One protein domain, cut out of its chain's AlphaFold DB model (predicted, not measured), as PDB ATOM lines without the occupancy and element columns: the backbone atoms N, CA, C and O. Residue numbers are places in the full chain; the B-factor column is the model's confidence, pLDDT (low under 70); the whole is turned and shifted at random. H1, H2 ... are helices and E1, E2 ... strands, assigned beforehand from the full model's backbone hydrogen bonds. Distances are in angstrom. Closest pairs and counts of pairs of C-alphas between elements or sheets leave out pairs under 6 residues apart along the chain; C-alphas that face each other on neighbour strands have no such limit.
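What this domain is: This is residues 2 to 140 of the 146 residues of an uncharacterized protein of Massilia sp. Mn16-1_5 (UniProt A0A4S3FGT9). A single sheet of five strands, strongly twisted and curled like part of an open barrel, makes the main body, and the helical hairpin H1 and H2 packs at it, H1 crossing over E3 and E4 and H2 farther out on H1. Two short helices, H3 and H4, lie off the sheet, far from each other. The printed part has 139 residues, along the chain H1 H2 E1 E2 E3 E4 H3 E5 H4; the mixed sheet has the order E2, E3, E4, E1, E5, with E1 and E5 parallel and the other neighbours antiparallel. The class is mixed, helices and strands; the whole is compact, with a radius of gyration of the C-alphas of 15.4 A and spans of 40 by 40 by 26 A.

Where its parts are: Start in the sheet with E3, residues 81 to 91, 25.8 A long, which bends by 74 degrees at residue 85. Its neighbours in the sheet are E2, residues 65 to 72, 21.1 A, and E4, residues 94 to 99, 16.2 A; the next neighbour of E4 is E1, residues 48 to 53, 16.7 A, and that of E1 is E5, residues 125 to 127, 7.0 A. Find C-alpha 2 at (185.776, 180.066, 152.988), where H1, residues 2 to 12, begins its 15.6 A; H2, residues 25 to 37, runs 18.4 A. H3, residues 105 to 110, is 8.7 A long, and H4, residues 133 to 139, is 10.3 A long and ends at C-alpha 139, (186.314, 151.010, 165.614).

How they stand to each other: E2, E3 and E4 form a meander, each strand the antiparallel neighbour of the one before; with E1, the antiparallel neighbour of E4, they form a Greek key. In the hairpin of E2 and E3, look at N 69 and O 84, 2.8 A apart; in that of E3 and E4, at N 91 and O 94, 2.7 A. Between E4 and E1, N 95 and O 51 are 2.7 A apart, and between E1 and E5, N 52 and O 125 are 2.8 A apart. The edge strands E2 and E5 are apart. H1 is on the sheet at a height of 10.6 A, across the strands, at 74 degrees to E3 on the local plane. H1 and H2 touch, closest at the C-alphas of Ser 5 and Val 35, 5.9 A, opposite ways at a steep tilt of 41 degrees. H2, H3 and H4 are not on the sheet. In each of the four helices every O i to N i+4 pair is within hydrogen-bond range.

The domain as a whole: The two C-alphas farthest apart, those of Cys 36 and Asp 77, are 43.1 A apart. The printed part has no cut; the links H1 to H2, E1 to E2 and H3 to E5 are long. The mean pLDDT of the printed part is 86.0, and residues 72 to 80 and 135 to 140 are under 70.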
ATOM      1  N   PHE A   2     185.848 181.479 153.407       90.94
ATOM      2  CA  PHE A   2     185.776 180.066 152.988       90.94
ATOM      3  C   PHE A   2     184.888 179.177 153.887       90.94
ATOM      4  O   PHE A   2     183.986 178.508 153.382       90.94
ATOM      5  N   LEU A   3     185.081 179.228 155.209       93.94
ATOM      6  CA  LEU A   3     184.371 178.374 156.175       93.94
ATOM      7  C   LEU A   3     182.864 178.672 156.243       93.94
ATOM      8  O   LEU A   3     182.062 177.743 156.203       93.94
ATOM      9  N   LEU A   4     182.462 179.946 156.243       93.50
ATOM     10  CA  LEU A   4     181.041 180.326 156.210       93.50
ATOM     11  C   LEU A   4     180.350 179.840 154.928       93.50
ATOM     12  O   LEU A   4     179.217 179.369 154.976       93.50
ATOM     13  N   SER A   5     181.055 179.858 153.791       94.62
ATOM     14  CA  SER A   5     180.515 179.321 152.536       94.62
ATOM     15  C   SER A   5     180.241 177.812 152.602       94.62
ATOM     16  O   SER A   5     179.301 177.326 151.975       94.62
ATOM     17  N   LEU A   6     181.055 177.068 153.359       95.38
ATOM     18  CA  LEU A   6     180.864 175.633 153.571       95.38
ATOM     19  C   LEU A   6     179.661 175.367 154.470       95.38
ATOM     20  O   LEU A   6     178.854 174.503 154.137       95.38
ATOM     21  N   LEU A   7     179.525 176.128 155.561       96.44
ATOM     22  CA  LEU A   7     178.372 176.026 156.451       96.44
ATOM     23  C   LEU A   7     177.069 176.323 155.701       96.44
ATOM     24  O   LEU A   7     176.133 175.536 155.794       96.44
ATOM     25  N   TRP A   8     177.037 177.398 154.906       96.69
ATOM     26  CA  TRP A   8     175.871 177.752 154.097       96.69
ATOM     27  C   TRP A   8     175.459 176.618 153.153       96.69
ATOM     28  O   TRP A   8     174.311 176.190 153.184       96.69
ATOM     29  N   ARG A   9     176.395 176.068 152.364       95.56
ATOM     30  CA  ARG A   9     176.091 174.961 151.438       95.56
ATOM     31  C   ARG A   9     175.626 173.698 152.159       95.56
ATOM     32  O   ARG A   9     174.711 173.037 151.684       95.56
ATOM     33  N   ALA A  10     176.248 173.372 153.291       96.19
ATOM     34  CA  ALA A  10     175.869 172.222 154.104       96.19
ATOM     35  C   ALA A  10     174.469 172.379 154.717       96.19
ATOM     36  O   ALA A  10     173.735 171.405 154.816       96.19
ATOM     37  N   ALA A  11     174.090 173.595 155.109       96.38
ATOM     38  CA  ALA A  11     172.768 173.870 155.656       96.38
ATOM     39  C   ALA A  11     171.678 173.981 154.577       96.38
ATOM     40  O   ALA A  11     170.543 173.586 154.820       96.38
ATOM     41  N   ALA A  12     172.020 174.509 153.397       96.31
ATOM     42  CA  ALA A  12     171.089 174.748 152.294       96.31
ATOM     43  C   ALA A  12     170.763 173.494 151.465       96.31
ATOM     44  O   ALA A  12     169.887 173.547 150.607       96.31
ATOM     45  N   THR A  13     171.503 172.396 151.645       94.88
ATOM     46  CA  THR A  13     171.319 171.176 150.853       94.88
ATOM     47  C   THR A  13     170.355 170.183 151.509       94.88
ATOM     48  O   THR A  13     170.307 170.037 152.735       94.88
ATOM     49  N   ASP A  14     169.650 169.436 150.660       94.06
ATOM     50  CA  ASP A  14     168.775 168.323 151.045       94.06
ATOM     51  C   ASP A  14     169.486 166.960 151.028       94.06
ATOM     52  O   ASP A  14     168.862 165.928 151.282       94.06
ATOM     53  N   LEU A  15     170.792 166.931 150.734       93.94
ATOM     54  CA  LEU A  15     171.575 165.697 150.731       93.94
ATOM     55  C   LEU A  15     171.551 165.021 152.122       93.94
ATOM     56  O   LEU A  15     171.839 165.690 153.125       93.94
ATOM     57  N   PRO A  16     171.242 163.709 152.213       92.12
ATOM     58  CA  PRO A  16     171.087 163.007 153.491       92.12
ATOM     59  C   PRO A  16     172.299 163.112 154.424       92.12
ATOM     60  O   PRO A  16     172.142 163.192 155.643       92.12
ATOM     61  N   GLU A  17     173.507 163.173 153.866       90.69
ATOM     62  CA  GLU A  17     174.774 163.262 154.596       90.69
ATOM     63  C   GLU A  17     174.909 164.567 155.393       90.69
ATOM     64  O   GLU A  17     175.646 164.617 156.375       90.69
ATOM     65  N   PHE A  18     174.178 165.616 155.006       93.94
ATOM     66  CA  PHE A  18     174.180 166.921 155.671       93.94
ATOM     67  C   PHE A  18     172.926 167.162 156.518       93.94
ATOM     68  O   PHE A  18     172.754 168.246 157.071       93.94
ATOM     69  N   SER A  19     172.071 166.151 156.687       92.38
ATOM     70  CA  SER A  19     170.823 166.249 157.460       92.38
ATOM     71  C   SER A  19     171.011 166.735 158.905       92.38
ATOM     72  O   SER A  19     170.099 167.332 159.474       92.38
ATOM     73  N   ALA A  20     172.197 166.534 159.490       93.00
ATOM     74  CA  ALA A  20     172.546 167.018 160.824       93.00
ATOM     75  C   ALA A  20     172.829 168.534 160.886       93.00
ATOM     76  O   ALA A  20     172.840 169.112 161.974       93.00
ATOM     77  N   ILE A  21     173.079 169.186 159.747       96.31
ATOM     78  CA  ILE A  21     173.389 170.614 159.662       96.31
ATOM     79  C   ILE A  21     172.093 171.369 159.383       96.31
ATOM     80  O   ILE A  21     171.688 171.584 158.241       96.31
ATOM     81  N   ARG A  22     171.408 171.741 160.464       94.31
ATOM     82  CA  ARG A  22     170.167 172.518 160.422       94.31
ATOM     83  C   ARG A  22     170.331 173.784 161.244       94.31
ATOM     84  O   ARG A  22     170.665 173.718 162.429       94.31
ATOM     85  N   ILE A  23     170.103 174.915 160.594       95.06
ATOM     86  CA  ILE A  23     170.150 176.253 161.182       95.06
ATOM     87  C   ILE A  23     168.810 176.959 160.941       95.06
ATOM     88  O   ILE A  23     168.073 176.543 160.044       95.06
ATOM     89  N   PRO A  24     168.475 177.993 161.729       95.75
ATOM     90  CA  PRO A  24     167.299 178.823 161.481       95.75
ATOM     91  C   PRO A  24     167.289 179.420 160.066       95.75
ATOM     92  O   PRO A  24     168.339 179.776 159.534       95.75
ATOM     93  N   GLU A  25     166.104 179.584 159.471       95.56
ATOM     94  CA  GLU A  25     165.964 180.181 158.131       95.56
ATOM     95  C   GLU A  25     166.511 181.619 158.070       95.56
ATOM     96  O   GLU A  25     167.126 181.994 157.072       95.56
ATOM     97  N   GLU A  26     166.376 182.399 159.155       95.88
ATOM     98  CA  GLU A  26     166.955 183.752 159.248       95.88
ATOM     99  C   GLU A  26     168.486 183.724 159.114       95.88
ATOM    100  O   GLU A  26     169.082 184.526 158.389       95.88
ATOM    101  N   ASP A  27     169.123 182.754 159.775       95.88
ATOM    102  CA  ASP A  27     170.570 182.584 159.766       95.88
ATOM    103  C   ASP A  27     171.035 182.093 158.392       95.88
ATOM    104  O   ASP A  27     172.087 182.510 157.907       95.88
ATOM    105  N   LEU A  28     170.247 181.228 157.744       96.62
ATOM    106  CA  LEU A  28     170.537 180.719 156.407       96.62
ATOM    107  C   LEU A  28     170.537 181.839 155.362       96.62
ATOM    108  O   LEU A  28     171.451 181.909 154.538       96.62
ATOM    109  N   GLU A  29     169.546 182.728 155.416       96.81
ATOM    110  CA  GLU A  29     169.456 183.874 154.509       96.81
ATOM    111  C   GLU A  29     170.546 184.917 154.793       96.81
ATOM    112  O   GLU A  29     171.143 185.485 153.870       96.81
ATOM    113  N   THR A  30     170.886 185.104 156.070       95.88
ATOM    114  CA  THR A  30     172.030 185.926 156.477       95.88
ATOM    115  C   THR A  30     173.328 185.363 155.896       95.88
ATOM    116  O   THR A  30     174.064 186.084 155.221       95.88
ATOM    117  N   LEU A  31     173.586 184.060 156.058       95.44
ATOM    118  CA  LEU A  31     174.751 183.387 155.476       95.44
ATOM    119  C   LEU A  31     174.792 183.516 153.950       95.44
ATOM    120  O   LEU A  31     175.858 183.792 153.399       95.44
ATOM    121  N   ARG A  32     173.652 183.357 153.264       95.75
ATOM    122  CA  ARG A  32     173.558 183.544 151.809       95.75
ATOM    123  C   ARG A  32     174.028 184.943 151.415       95.75
ATOM    124  O   ARG A  32     174.845 185.084 150.506       95.75
ATOM    125  N   THR A  33     173.541 185.963 152.119       96.31
ATOM    126  CA  THR A  33     173.879 187.365 151.857       96.31
ATOM    127  C   THR A  33     175.367 187.633 152.070       96.31
ATOM    128  O   THR A  33     176.008 188.159 151.164       96.31
ATOM    129  N   LEU A  34     175.930 187.200 153.205       94.69
ATOM    130  CA  LEU A  34     177.358 187.339 153.529       94.69
ATOM    131  C   LEU A  34     178.258 186.665 152.480       94.69
ATOM    132  O   LEU A  34     179.239 187.236 152.005       94.69
ATOM    133  N   VAL A  35     177.903 185.447 152.062       93.44
ATOM    134  CA  VAL A  35     178.658 184.708 151.040       93.44
ATOM    135  C   VAL A  35     178.598 185.413 149.682       93.44
ATOM    136  O   VAL A  35     179.623 185.493 149.008       93.44
ATOM    137  N   CYS A  36     177.436 185.936 149.283       94.00
ATOM    138  CA  CYS A  36     177.275 186.654 148.019       94.00
ATOM    139  C   CYS A  36     177.981 188.017 148.003       94.00
ATOM    140  O   CYS A  36     178.502 188.406 146.960       94.00
ATOM    141  N   SER A  37     177.993 188.743 149.123       94.44
ATOM    142  CA  SER A  37     178.647 190.054 149.223       94.44
ATOM    143  C   SER A  37     180.160 189.960 149.424       94.44
ATOM    144  O   SER A  37     180.864 190.941 149.195       94.44
ATOM    145  N   GLY A  38     180.673 188.798 149.846       90.38
ATOM    146  CA  GLY A  38     182.072 188.651 150.244       90.38
ATOM    147  C   GLY A  38     182.371 189.227 151.633       90.38
ATOM    148  O   GLY A  38     183.539 189.305 152.012       90.38
ATOM    149  N   ASP A  39     181.337 189.619 152.379       89.88
ATOM    150  CA  ASP A  39     181.447 190.202 153.712       89.88
ATOM    151  C   ASP A  39     181.513 189.086 154.770       89.88
ATOM    152  O   ASP A  39     180.613 188.241 154.820       89.88
ATOM    153  N   PRO A  40     182.554 189.032 155.624       84.81
ATOM    154  CA  PRO A  40     182.613 188.073 156.727       84.81
ATOM    155  C   PRO A  40     181.524 188.290 157.782       84.81
ATOM    156  O   PRO A  40     181.260 187.370 158.555       84.81
ATOM    157  N   GLY A  41     180.878 189.457 157.796       90.00
ATOM    158  CA  GLY A  41     179.816 189.783 158.729       90.00
ATOM    159  C   GLY A  41     180.324 189.934 160.158       90.00
ATOM    160  O   GLY A  41     181.482 190.278 160.407       90.00
ATOM    161  N   SER A  42     179.425 189.697 161.113       89.50
ATOM    162  CA  SER A  42     179.753 189.868 162.522       89.50
ATOM    163  C   SER A  42     180.643 188.731 163.035       89.50
ATOM    164  O   SER A  42     180.325 187.560 162.817       89.50
ATOM    165  N   PRO A  43     181.696 189.041 163.805       86.06
ATOM    166  CA  PRO A  43     182.589 188.045 164.389       86.06
ATOM    167  C   PRO A  43     181.917 186.974 165.264       86.06
ATOM    168  O   PRO A  43     182.418 185.858 165.381       86.06
ATOM    169  N   ASN A  44     180.794 187.306 165.900       90.69
ATOM    170  CA  ASN A  44     180.048 186.394 166.767       90.69
ATOM    171  C   ASN A  44     178.996 185.553 166.028       90.69
ATOM    172  O   ASN A  44     178.262 184.792 166.662       90.69
ATOM    173  N   PHE A  45     178.899 185.687 164.705       92.44
ATOM    174  CA  PHE A  45     177.958 184.935 163.891       92.44
ATOM    175  C   PHE A  45     178.600 183.624 163.419       92.44
ATOM    176  O   PHE A  45     179.413 183.613 162.497       92.44
ATOM    177  N   TYR A  46     178.246 182.517 164.084       93.62
ATOM    178  CA  TYR A  46     178.863 181.191 163.914       93.62
ATOM    179  C   TYR A  46     180.401 181.217 163.996       93.62
ATOM    180  O   TYR A  46     181.082 180.850 163.030       93.62
ATOM    181  N   PRO A  47     180.974 181.646 165.138       93.25
ATOM    182  CA  PRO A  47     182.413 181.785 165.274       93.25
ATOM    183  C   PRO A  47     183.100 180.423 165.147       93.25
ATOM    184  O   PRO A  47     182.569 179.381 165.548       93.25
ATOM    185  N   VAL A  48     184.288 180.426 164.538       93.38
ATOM    186  CA  VAL A  48     184.930 179.202 164.049       93.38
ATOM    187  C   VAL A  48     186.240 178.925 164.763       93.38
ATOM    188  O   VAL A  48     187.144 179.753 164.720       93.38
ATOM    189  N   GLN A  49     186.367 177.735 165.345       92.44
ATOM    190  CA  GLN A  49     187.592 177.244 165.981       92.44
ATOM    191  C   GLN A  49     188.189 176.081 165.190       92.44
ATOM    192  O   GLN A  49     187.455 175.228 164.681       92.44
ATOM    193  N   LEU A  50     189.520 175.997 165.152       93.19
ATOM    194  CA  LEU A  50     190.237 174.909 164.486       93.19
ATOM    195  C   LEU A  50     190.925 173.970 165.482       93.19
ATOM    196  O   LEU A  50     191.526 174.394 166.477       93.19
ATOM    197  N   THR A  51     190.871 172.678 165.173       91.12
ATOM    198  CA  THR A  51     191.634 171.637 165.862       91.12
ATOM    199  C   THR A  51     192.347 170.767 164.836       91.12
ATOM    200  O   THR A  51     191.706 170.240 163.934       91.12
ATOM    201  N   GLN A  52     193.655 170.590 164.975       91.38
ATOM    202  CA  GLN A  52     194.469 169.745 164.109       91.38
ATOM    203  C   GLN A  52     194.771 168.412 164.799       91.38
ATOM    204  O   GLN A  52     195.192 168.371 165.957       91.38
ATOM    205  N   LEU A  53     194.605 167.312 164.073       89.00
ATOM    206  CA  LEU A  53     195.148 166.028 164.481       89.00
ATOM    207  C   LEU A  53     196.664 166.031 164.279       89.00
ATOM    208  O   LEU A  53     197.148 166.256 163.170       89.00
ATOM    209  N   SER A  54     197.406 165.805 165.363       85.88
ATOM    210  CA  SER A  54     198.873 165.877 165.380       85.88
ATOM    211  C   SER A  54     199.565 164.559 165.028       85.88
ATOM    212  O   SER A  54     200.778 164.543 164.836       85.88
ATOM    213  N   THR A  55     198.818 163.456 164.929       84.31
ATOM    214  CA  THR A  55     199.336 162.146 164.520       84.31
ATOM    215  C   THR A  55     198.542 161.584 163.346       84.31
ATOM    216  O   THR A  55     197.362 161.895 163.172       84.31
ATOM    217  N   ILE A  56     199.199 160.755 162.528       79.81
ATOM    218  CA  ILE A  56     198.570 160.104 161.376       79.81
ATOM    219  C   ILE A  56     197.579 159.060 161.885       79.81
ATOM    220  O   ILE A  56     197.945 158.129 162.600       79.81
ATOM    221  N   GLY A  57     196.322 159.243 161.505       75.81
ATOM    222  CA  GLY A  57     195.242 158.307 161.757       75.81
ATOM    223  C   GLY A  57     194.904 157.447 160.551       75.81
ATOM    224  O   GLY A  57     195.540 157.523 159.500       75.81
ATOM    225  N   ARG A  58     193.831 156.663 160.672       74.81
ATOM    226  CA  ARG A  58     193.202 156.059 159.492       74.81
ATOM    227  C   ARG A  58     192.605 157.149 158.607       74.81
ATOM    228  O   ARG A  58     192.048 158.123 159.110       74.81
ATOM    229  N   ILE A  59     192.658 156.938 157.297       72.44
ATOM    230  CA  ILE A  59     191.935 157.775 156.339       72.44
ATOM    231  C   ILE A  59     190.439 157.526 156.532       72.44
ATOM    232  O   ILE A  59     189.982 156.384 156.480       72.44
ATOM    233  N   HIS A  60     189.673 158.589 156.737       71.81
ATOM    234  CA  HIS A  60     188.217 158.530 156.732       71.81
ATOM    235  C   HIS A  60     187.650 159.851 156.212       71.81
ATOM    236  O   HIS A  60     188.175 160.924 156.497       71.81
ATOM    237  N   ASN A  61     186.529 159.781 155.499       70.62
ATOM    238  CA  ASN A  61     185.767 160.953 155.077       70.62
ATOM    239  C   ASN A  61     184.500 161.013 155.919       70.62
ATOM    240  O   ASN A  61     183.571 160.238 155.712       70.62
ATOM    241  N   HIS A  62     184.495 161.887 156.924       81.62
ATOM    242  CA  HIS A  62     183.362 162.013 157.832       81.62
ATOM    243  C   HIS A  62     182.468 163.168 157.387       81.62
ATOM    244  O   HIS A  62     182.940 164.303 157.284       81.62
ATOM    245  N   ALA A  63     181.183 162.888 157.169       88.38
ATOM    246  CA  ALA A  63     180.198 163.923 156.880       88.38
ATOM    247  C   ALA A  63     180.116 164.944 158.034       88.38
ATOM    248  O   ALA A  63     180.426 164.605 159.185       88.38
ATOM    249  N   PRO A  64     179.723 166.199 157.774       93.56
ATOM    250  CA  PRO A  64     179.528 167.166 158.844       93.56
ATOM    251  C   PRO A  64     178.483 166.699 159.861       93.56
ATOM    252  O   PRO A  64     177.453 166.142 159.493       93.56
ATOM    253  N   ILE A  65     178.729 166.948 161.148       93.75
ATOM    254  CA  ILE A  65     177.810 166.544 162.226       93.75
ATOM    255  C   ILE A  65     177.534 167.663 163.221       93.75
ATOM    256  O   ILE A  65     178.386 168.514 163.468       93.75
ATOM    257  N   ALA A  66     176.362 167.608 163.853       95.00
ATOM    258  CA  ALA A  66     176.015 168.416 165.016       95.00
ATOM    259  C   ALA A  66     176.333 167.659 166.313       95.00
ATOM    260  O   ALA A  66     175.973 166.490 166.464       95.00
ATOM    261  N   ARG A  67     177.019 168.310 167.258       92.25
ATOM    262  CA  ARG A  67     177.440 167.707 168.536       92.25
ATOM    263  C   ARG A  67     177.480 168.742 169.654       92.25
ATOM    264  O   ARG A  67     177.361 169.935 169.405       92.25
ATOM    265  N   ILE A  68     177.686 168.268 170.878       90.88
ATOM    266  CA  ILE A  68     178.084 169.093 172.021       90.88
ATOM    267  C   ILE A  68     179.580 168.865 172.248       90.88
ATOM    268  O   ILE A  68     180.020 167.718 172.365       90.88
ATOM    269  N   LYS A  69     180.353 169.948 172.269       86.94
ATOM    270  CA  LYS A  69     181.771 169.981 172.628       86.94
ATOM    271  C   LYS A  69     181.890 170.492 174.058       86.94
ATOM    272  O   LYS A  69     181.213 171.438 174.432       86.94
ATOM    273  N   SER A  70     182.751 169.863 174.842       82.12
ATOM    274  CA  SER A  70     183.093 170.319 176.185       82.12
ATOM    275  C   SER A  70     184.250 171.313 176.065       82.12
ATOM    276  O   SER A  70     185.322 170.937 175.583       82.12
ATOM    277  N   ILE A  71     184.017 172.583 176.390       79.00
ATOM    278  CA  ILE A  71     185.025 173.651 176.301       79.00
ATOM    279  C   ILE A  71     185.460 174.005 177.726       79.00
ATOM    280  O   ILE A  71     184.590 174.169 178.580       79.00
ATOM    281  N   PRO A  72     186.769 174.058 178.028       69.12
ATOM    282  CA  PRO A  72     187.232 174.479 179.346       69.12
ATOM    283  C   PRO A  72     186.829 175.933 179.600       69.12
ATOM    284  O   PRO A  72     186.972 176.777 178.715       69.12
ATOM    285  N   ILE A  73     186.337 176.220 180.802       68.12
ATOM    286  CA  ILE A  73     186.004 177.588 181.202       68.12
ATOM    287  C   ILE A  73     187.307 178.278 181.623       68.12
ATOM    288  O   ILE A  73     187.959 177.856 182.581       68.12
ATOM    289  N   LEU A  74     187.697 179.325 180.891       60.00
ATOM    290  CA  LEU A  74     188.871 180.137 181.226       60.00
ATOM    291  C   LEU A  74     188.682 180.756 182.626       60.00
ATOM    292  O   LEU A  74     187.571 181.112 183.007       60.00
ATOM    293  N   ASP A  75     189.760 180.829 183.406       62.59
ATOM    294  CA  ASP A  75     189.804 181.403 184.766       62.59
ATOM    295  C   ASP A  75     189.017 180.669 185.873       62.59
ATOM    296  O   ASP A  75     188.896 181.172 186.993       62.59
ATOM    297  N   THR A  76     188.549 179.445 185.618       60.19
ATOM    298  CA  THR A  76     187.988 178.558 186.656       60.19
ATOM    299  C   THR A  76     188.783 177.256 186.782       60.19
ATOM    300  O   THR A  76     189.804 177.071 186.117       60.19
ATOM    301  N   ASP A  77     188.366 176.375 187.698       65.25
ATOM    302  CA  ASP A  77     188.978 175.056 187.881       65.25
ATOM    303  C   ASP A  77     189.097 174.342 186.515       65.25
ATOM    304  O   ASP A  77     188.086 174.223 185.822       65.25
ATOM    305  N   PRO A  78     190.288 173.856 186.112       59.78
ATOM    306  CA  PRO A  78     190.499 173.180 184.828       59.78
ATOM    307  C   PRO A  78     189.646 171.917 184.622       59.78
ATOM    308  O   PRO A  78     189.623 171.379 183.516       59.78
ATOM    309  N   LEU A  79     188.953 171.434 185.658       62.56
ATOM    310  CA  LEU A  79     187.957 170.364 185.574       62.56
ATOM    311  C   LEU A  79     186.548 170.854 185.205       62.56
ATOM    312  O   LEU A  79     185.673 170.033 184.920       62.56
ATOM    313  N   GLN A  80     186.296 172.164 185.224       66.38
ATOM    314  CA  GLN A  80     185.026 172.739 184.803       66.38
ATOM    315  C   GLN A  80     185.014 172.979 183.299       66.38
ATOM    316  O   GLN A  80     185.846 173.685 182.726       66.38
ATOM    317  N   HIS A  81     184.006 172.398 182.663       72.69
ATOM    318  CA  HIS A  81     183.776 172.560 181.245       72.69
ATOM    319  C   HIS A  81     182.338 172.977 180.979       72.69
ATOM    320  O   HIS A  81     181.400 172.440 181.571       72.69
ATOM    321  N   GLU A  82     182.165 173.868 180.013       81.62
ATOM    322  CA  GLU A  82     180.858 174.239 179.502       81.62
ATOM    323  C   GLU A  82     180.485 173.414 178.255       81.62
ATOM    324  O   GLU A  82     181.327 173.160 177.380       81.62
ATOM    325  N   PRO A  83     179.225 172.957 178.143       86.19
ATOM    326  CA  PRO A  83     178.731 172.310 176.938       86.19
ATOM    327  C   PRO A  83     178.433 173.356 175.854       86.19
ATOM    328  O   PRO A  83     177.495 174.142 175.964       86.19
ATOM    329  N   ALA A  84     179.181 173.309 174.757       89.00
ATOM    330  CA  ALA A  84     178.969 174.147 173.585       89.00
ATOM    331  C   ALA A  84     178.370 173.324 172.431       89.00
ATOM    332  O   ALA A  84     179.025 172.397 171.934       89.00
ATOM    333  N   PRO A  85     177.137 173.607 171.971       94.06
ATOM    334  CA  PRO A  85     176.625 173.022 170.741       94.06
ATOM    335  C   PRO A  85     177.452 173.513 169.549       94.06
ATOM    336  O   PRO A  85     177.612 174.711 169.338       94.06
ATOM    337  N   ILE A  86     177.936 172.580 168.736       95.25
ATOM    338  CA  ILE A  86     178.789 172.863 167.583       95.25
ATOM    339  C   ILE A  86     178.321 172.130 166.325       95.25
ATOM    340  O   ILE A  86     177.697 171.065 166.404       95.25
ATOM    341  N   PHE A  87     178.690 172.666 165.163       96.81
ATOM    342  CA  PHE A  87     178.841 171.865 163.949       96.81
ATOM    343  C   PHE A  87     180.305 171.520 163.732       96.81
ATOM    344  O   PHE A  87     181.184 172.363 163.897       96.81
ATOM    345  N   ARG A  88     180.566 170.275 163.345       94.44
ATOM    346  CA  ARG A  88     181.907 169.738 163.158       94.44
ATOM    347  C   ARG A  88     182.098 169.284 161.723       94.44
ATOM    348  O   ARG A  88     181.400 168.380 161.273       94.44
ATOM    349  N   PHE A  89     183.092 169.854 161.057       94.56
ATOM    350  CA  PHE A  89     183.507 169.471 159.711       94.56
ATOM    351  C   PHE A  89     184.928 168.914 159.778       94.56
ATOM    352  O   PHE A  89     185.776 169.451 160.491       94.56
ATOM    353  N   TYR A  90     185.180 167.824 159.060       90.94
ATOM    354  CA  TYR A  90     186.483 167.170 159.017       90.94
ATOM    355  C   TYR A  90     187.126 167.349 157.640       90.94
ATOM    356  O   TYR A  90     186.487 167.088 156.624       90.94
ATOM    357  N   PHE A  91     188.390 167.759 157.632       88.69
ATOM    358  CA  PHE A  91     189.218 168.039 156.464       88.69
ATOM    359  C   PHE A  91     190.593 167.403 156.658       88.69
ATOM    360  O   PHE A  91     191.544 168.090 157.017       88.69
ATOM    361  N   ASP A  92     190.677 166.087 156.470       85.00
ATOM    362  CA  ASP A  92     191.941 165.337 156.438       85.00
ATOM    363  C   ASP A  92     192.944 165.734 157.545       85.00
ATOM    364  O   ASP A  92     194.009 166.302 157.319       85.00
ATOM    365  N   GLY A  93     192.541 165.514 158.794       86.38
ATOM    366  CA  GLY A  93     193.311 165.878 159.982       86.38
ATOM    367  C   GLY A  93     192.974 167.256 160.549       86.38
ATOM    368  O   GLY A  93     193.091 167.436 161.758       86.38
ATOM    369  N   LEU A  94     192.464 168.193 159.749       90.62
ATOM    370  CA  LEU A  94     191.944 169.466 160.247       90.62
ATOM    371  C   LEU A  94     190.457 169.340 160.599       90.62
ATOM    372  O   LEU A  94     189.648 168.820 159.835       90.62
ATOM    373  N   ILE A  95     190.073 169.836 161.766       92.62
ATOM    374  CA  ILE A  95     188.698 169.830 162.253       92.62
ATOM    375  C   ILE A  95     188.249 171.273 162.432       92.62
ATOM    376  O   ILE A  95     188.882 172.053 163.143       92.62
ATOM    377  N   VAL A  96     187.123 171.604 161.811       95.06
ATOM    378  CA  VAL A  96     186.471 172.905 161.929       95.06
ATOM    379  C   VAL A  96     185.276 172.760 162.861       95.06
ATOM    380  O   VAL A  96     184.409 171.912 162.638       95.06
ATOM    381  N   HIS A  97     185.228 173.600 163.889       95.12
ATOM    382  CA  HIS A  97     184.119 173.692 164.827       95.12
ATOM    383  C   HIS A  97     183.426 175.044 164.664       95.12
ATOM    384  O   HIS A  97     184.035 176.074 164.940       95.12
ATOM    385  N   PHE A  98     182.165 175.041 164.240       95.56
ATOM    386  CA  PHE A  98     181.304 176.223 164.273       95.56
ATOM    387  C   PHE A  98     180.551 176.230 165.599       95.56
ATOM    388  O   PHE A  98     179.799 175.284 165.855       95.56
ATOM    389  N   ASP A  99     180.740 177.254 166.429       93.62
ATOM    390  CA  ASP A  99     179.915 177.438 167.625       93.62
ATOM    391  C   ASP A  99     178.501 177.858 167.205       93.62
ATOM    392  O   ASP A  99     178.319 178.677 166.305       93.62
ATOM    393  N   ARG A 100     177.491 177.245 167.821       93.88
ATOM    394  CA  ARG A 100     176.073 177.506 167.540       93.88
ATOM    395  C   ARG A 100     175.427 178.384 168.608       93.88
ATOM    396  O   ARG A 100     174.233 178.669 168.523       93.88
ATOM    397  N   ARG A 101     176.171 178.763 169.646       89.94
ATOM    398  CA  ARG A 101     175.704 179.690 170.677       89.94
ATOM    399  C   ARG A 101     175.712 181.109 170.128       89.94
ATOM    400  O   ARG A 101     176.593 181.494 169.364       89.94
ATOM    401  N   LYS A 102     174.743 181.910 170.569       86.44
ATOM    402  CA  LYS A 102     174.747 183.358 170.341       86.44
ATOM    403  C   LYS A 102     175.692 183.999 171.359       86.44
ATOM    404  O   LYS A 102     175.244 184.425 172.418       86.44
ATOM    405  N   LEU A 103     176.988 183.995 171.054       86.00
ATOM    406  CA  LEU A 103     178.006 184.635 171.888       86.00
ATOM    407  C   LEU A 103     177.899 186.163 171.780       86.00
ATOM    408  O   LEU A 103     177.632 186.720 170.708       86.00
ATOM    409  N   SER A 104     178.114 186.860 172.888       87.19
ATOM    410  CA  SER A 104     178.273 188.311 172.895       87.19
ATOM    411  C   SER A 104     179.603 188.716 172.253       87.19
ATOM    412  O   SER A 104     180.559 187.944 172.210       87.19
ATOM    413  N   LEU A 105     179.695 189.956 171.766       85.38
ATOM    414  CA  LEU A 105     180.954 190.479 171.219       85.38
ATOM    415  C   LEU A 105     182.086 190.476 172.259       85.38
ATOM    416  O   LEU A 105     183.239 190.308 171.881       85.38
ATOM    417  N   THR A 106     181.760 190.624 173.545       85.56
ATOM    418  CA  THR A 106     182.733 190.565 174.642       85.56
ATOM    419  C   THR A 106     183.330 189.168 174.777       85.56
ATOM    420  O   THR A 106     184.548 189.036 174.736       85.56
ATOM    421  N   GLU A 107     182.495 188.124 174.834       84.38
ATOM    422  CA  GLU A 107     182.960 186.729 174.930       84.38
ATOM    423  C   GLU A 107     183.853 186.352 173.741       84.38
ATOM    424  O   GLU A 107     184.882 185.692 173.886       84.38
ATOM    425  N   VAL A 108     183.482 186.806 172.542       84.31
ATOM    426  CA  VAL A 108     184.275 186.538 171.341       84.31
ATOM    427  C   VAL A 108     185.579 187.342 171.337       84.31
ATOM    428  O   VAL A 108     186.604 186.827 170.895       84.31
ATOM    429  N   ALA A 109     185.585 188.569 171.864       84.44
ATOM    430  CA  ALA A 109     186.797 189.374 171.993       84.44
ATOM    431  C   ALA A 109     187.795 188.767 172.996       84.44
ATOM    432  O   ALA A 109     188.993 188.705 172.703       84.44
ATOM    433  N   GLU A 110     187.311 188.274 174.137       84.19
ATOM    434  CA  GLU A 110     188.127 187.620 175.172       84.19
ATOM    435  C   GLU A 110     188.790 186.337 174.655       84.19
ATOM    436  O   GLU A 110     189.960 186.086 174.935       84.19
ATOM    437  N   ALA A 111     188.086 185.571 173.818       80.94
ATOM    438  CA  ALA A 111     188.605 184.369 173.166       80.94
ATOM    439  C   ALA A 111     189.031 184.603 171.700       80.94
ATOM    440  O   ALA A 111     189.082 183.663 170.905       80.94
ATOM    441  N   SER A 112     189.341 185.847 171.320       81.12
ATOM    442  CA  SER A 112     189.556 186.247 169.917       81.12
ATOM    443  C   SER A 112     190.671 185.473 169.215       81.12
ATOM    444  O   SER A 112     190.558 185.165 168.029       81.12
ATOM    445  N   ASN A 113     191.713 185.083 169.947       85.00
ATOM    446  CA  ASN A 113     192.801 184.265 169.424       85.00
ATOM    447  C   ASN A 113     192.378 182.822 169.098       85.00
ATOM    448  O   ASN A 113     193.101 182.154 168.375       85.00
ATOM    449  N   PHE A 114     191.241 182.311 169.574       84.56
ATOM    450  CA  PHE A 114     190.740 180.978 169.212       84.56
ATOM    451  C   PHE A 114     189.864 180.982 167.955       84.56
ATOM    452  O   PHE A 114     189.582 179.910 167.407       84.56
ATOM    453  N   PHE A 115     189.420 182.158 167.503       88.75
ATOM    454  CA  PHE A 115     188.463 182.288 166.415       88.75
ATOM    455  C   PHE A 115     189.117 182.750 165.113       88.75
ATOM    456  O   PHE A 115     189.846 183.740 165.049       88.75
ATOM    457  N   VAL A 116     188.813 182.039 164.030       89.25
ATOM    458  CA  VAL A 116     189.325 182.362 162.695       89.25
ATOM    459  C   VAL A 116     188.757 183.701 162.218       89.25
ATOM    460  O   VAL A 116     187.546 183.914 162.254       89.25
ATOM    461  N   GLY A 117     189.624 184.573 161.695       84.31
ATOM    462  CA  GLY A 117     189.228 185.830 161.047       84.31
ATOM    463  C   GLY A 117     189.058 187.027 161.984       84.31
ATOM    464  O   GLY A 117     188.615 188.073 161.526       84.31
ATOM    465  N   HIS A 118     189.413 186.886 163.265       80.25
ATOM    466  CA  HIS A 118     189.408 187.986 164.238       80.25
ATOM    467  C   HIS A 118     190.698 188.795 164.283       80.25
ATOM    468  O   HIS A 118     190.675 190.005 164.488       80.25
ATOM    469  N   GLN A 119     191.822 188.100 164.162       83.06
ATOM    470  CA  GLN A 119     193.166 188.646 164.259       83.06
ATOM    471  C   GLN A 119     194.021 188.038 163.145       83.06
ATOM    472  O   GLN A 119     193.668 186.998 162.579       83.06
ATOM    473  N   ASP A 120     195.165 188.658 162.861       83.88
ATOM    474  CA  ASP A 120     196.129 188.149 161.874       83.88
ATOM    475  C   ASP A 120     196.722 186.791 162.284       83.88
ATOM    476  O   ASP A 120     197.147 185.997 161.445       83.88
ATOM    477  N   THR A 121     196.720 186.505 163.588       85.62
ATOM    478  CA  THR A 121     197.168 185.242 164.172       85.62
ATOM    479  C   THR A 121     196.076 184.640 165.035       85.62
ATOM    480  O   THR A 121     195.416 185.349 165.788       85.62
ATOM    481  N   PHE A 122     195.934 183.320 164.985       86.62
ATOM    482  CA  PHE A 122     195.000 182.582 165.825       86.62
ATOM    483  C   PHE A 122     195.622 181.247 166.256       86.62
ATOM    484  O   PHE A 122     196.588 180.765 165.662       86.62
ATOM    485  N   LEU A 123     195.076 180.656 167.311       87.31
ATOM    486  CA  LEU A 123     195.521 179.417 167.912       87.31
ATOM    487  C   LEU A 123     194.779 178.236 167.289       87.31
ATOM    488  O   LEU A 123     193.549 178.184 167.256       87.31
ATOM    489  N   VAL A 124     195.548 177.242 166.857       88.44
ATOM    490  CA  VAL A 124     195.027 175.932 166.471       88.44
ATOM    491  C   VAL A 124     195.308 174.968 167.609       88.44
ATOM    492  O   VAL A 124     196.455 174.758 167.997       88.44
ATOM    493  N   THR A 125     194.252 174.370 168.151       88.12
ATOM    494  CA  THR A 125     194.406 173.323 169.170       88.12
ATOM    495  C   THR A 125     194.845 172.019 168.521       88.12
ATOM    496  O   THR A 125     194.460 171.731 167.391       88.12
ATOM    497  N   THR A 126     195.634 171.208 169.220       87.06
ATOM    498  CA  THR A 126     196.085 169.915 168.693       87.06
ATOM    499  C   THR A 126     195.621 168.761 169.560       87.06
ATOM    500  O   THR A 126     195.674 168.849 170.785       87.06
ATOM    501  N   GLN A 127     195.234 167.657 168.929       86.75
ATOM    502  CA  GLN A 127     194.924 166.399 169.604       86.75
ATOM    503  C   GLN A 127     195.552 165.232 168.837       86.75
ATOM    504  O   GLN A 127     195.640 165.272 167.613       86.75
ATOM    505  N   THR A 128     195.984 164.179 169.528       85.44
ATOM    506  CA  THR A 128     196.430 162.948 168.857       85.44
ATOM    507  C   THR A 128     195.240 162.208 168.243       85.44
ATOM    508  O   THR A 128     194.121 162.282 168.754       85.44
ATOM    509  N   TYR A 129     195.467 161.461 167.159       81.94
ATOM    510  CA  TYR A 129     194.422 160.645 166.535       81.94
ATOM    511  C   TYR A 129     193.808 159.648 167.520       81.94
ATOM    512  O   TYR A 129     192.585 159.571 167.608       81.94
ATOM    513  N   ASP A 130     194.623 158.938 168.303       80.06
ATOM    514  CA  ASP A 130     194.132 157.899 169.218       80.06
ATOM    515  C   ASP A 130     193.202 158.452 170.304       80.06
ATOM    516  O   ASP A 130     192.259 157.774 170.702       80.06
ATOM    517  N   GLY A 131     193.405 159.705 170.723       75.75
ATOM    518  CA  GLY A 131     192.518 160.409 171.651       75.75
ATOM    519  C   GLY A 131     191.338 161.129 170.990       75.75
ATOM    520  O   GLY A 131     190.561 161.778 171.688       75.75
ATOM    521  N   SER A 132     191.211 161.070 169.664       75.56
ATOM    522  CA  SER A 132     190.209 161.826 168.911       75.56
ATOM    523  C   SER A 132     188.918 161.041 168.680       75.56
ATOM    524  O   SER A 132     188.856 159.820 168.792       75.56
ATOM    525  N   LEU A 133     187.854 161.738 168.277       73.31
ATOM    526  CA  LEU A 133     186.611 161.071 167.870       73.31
ATOM    527  C   LEU A 133     186.811 160.156 166.654       73.31
ATOM    528  O   LEU A 133     186.078 159.184 166.482       73.31
ATOM    529  N   GLN A 134     187.807 160.455 165.827       70.00
ATOM    530  CA  GLN A 134     188.117 159.701 164.629       70.00
ATOM    531  C   GLN A 134     188.592 158.279 164.937       70.00
ATOM    532  O   GLN A 134     188.210 157.354 164.216       70.00
ATOM    533  N   SER A 135     189.373 158.078 166.004       69.75
ATOM    534  CA  SER A 135     189.788 156.733 166.422       69.75
ATOM    535  C   SER A 135     188.590 155.924 166.920       69.75
ATOM    536  O   SER A 135     188.394 154.791 166.484       69.75
ATOM    537  N   LEU A 136     187.724 156.532 167.737       66.25
ATOM    538  CA  LEU A 136     186.530 155.887 168.295       66.25
ATOM    539  C   LEU A 136     185.527 155.466 167.215       66.25
ATOM    540  O   LEU A 136     184.991 154.361 167.256       66.25
ATOM    541  N   GLN A 137     185.275 156.326 166.227       60.88
ATOM    542  CA  GLN A 137     184.336 156.019 165.144       60.88
ATOM    543  C   GLN A 137     184.895 154.989 164.154       60.88
ATOM    544  O   GLN A 137     184.126 154.211 163.594       60.88
ATOM    545  N   SER A 138     186.220 154.923 163.986       54.28
ATOM    546  CA  SER A 138     186.876 153.925 163.126       54.28
ATOM    547  C   SER A 138     186.790 152.493 163.672       54.28
ATOM    548  O   SER A 138     187.012 151.546 162.918       54.28
ATOM    549  N   ILE A 139     186.476 152.320 164.962       54.41
ATOM    550  CA  ILE A 139     186.314 151.010 165.614       54.41
ATOM    551  C   ILE A 139     184.908 150.421 165.369       54.41
ATOM    552  O   ILE A 139     184.750 149.205 165.375       54.41
ATOM    553  N   ASN A 140     183.898 151.253 165.079       42.06
ATOM    554  CA  ASN A 140     182.486 150.846 164.987       42.06
ATOM    555  C   ASN A 140     181.987 150.503 163.569       42.06
ATOM    556  O   ASN A 140     180.778 150.395 163.359       42.06
TER     557      ASN A 140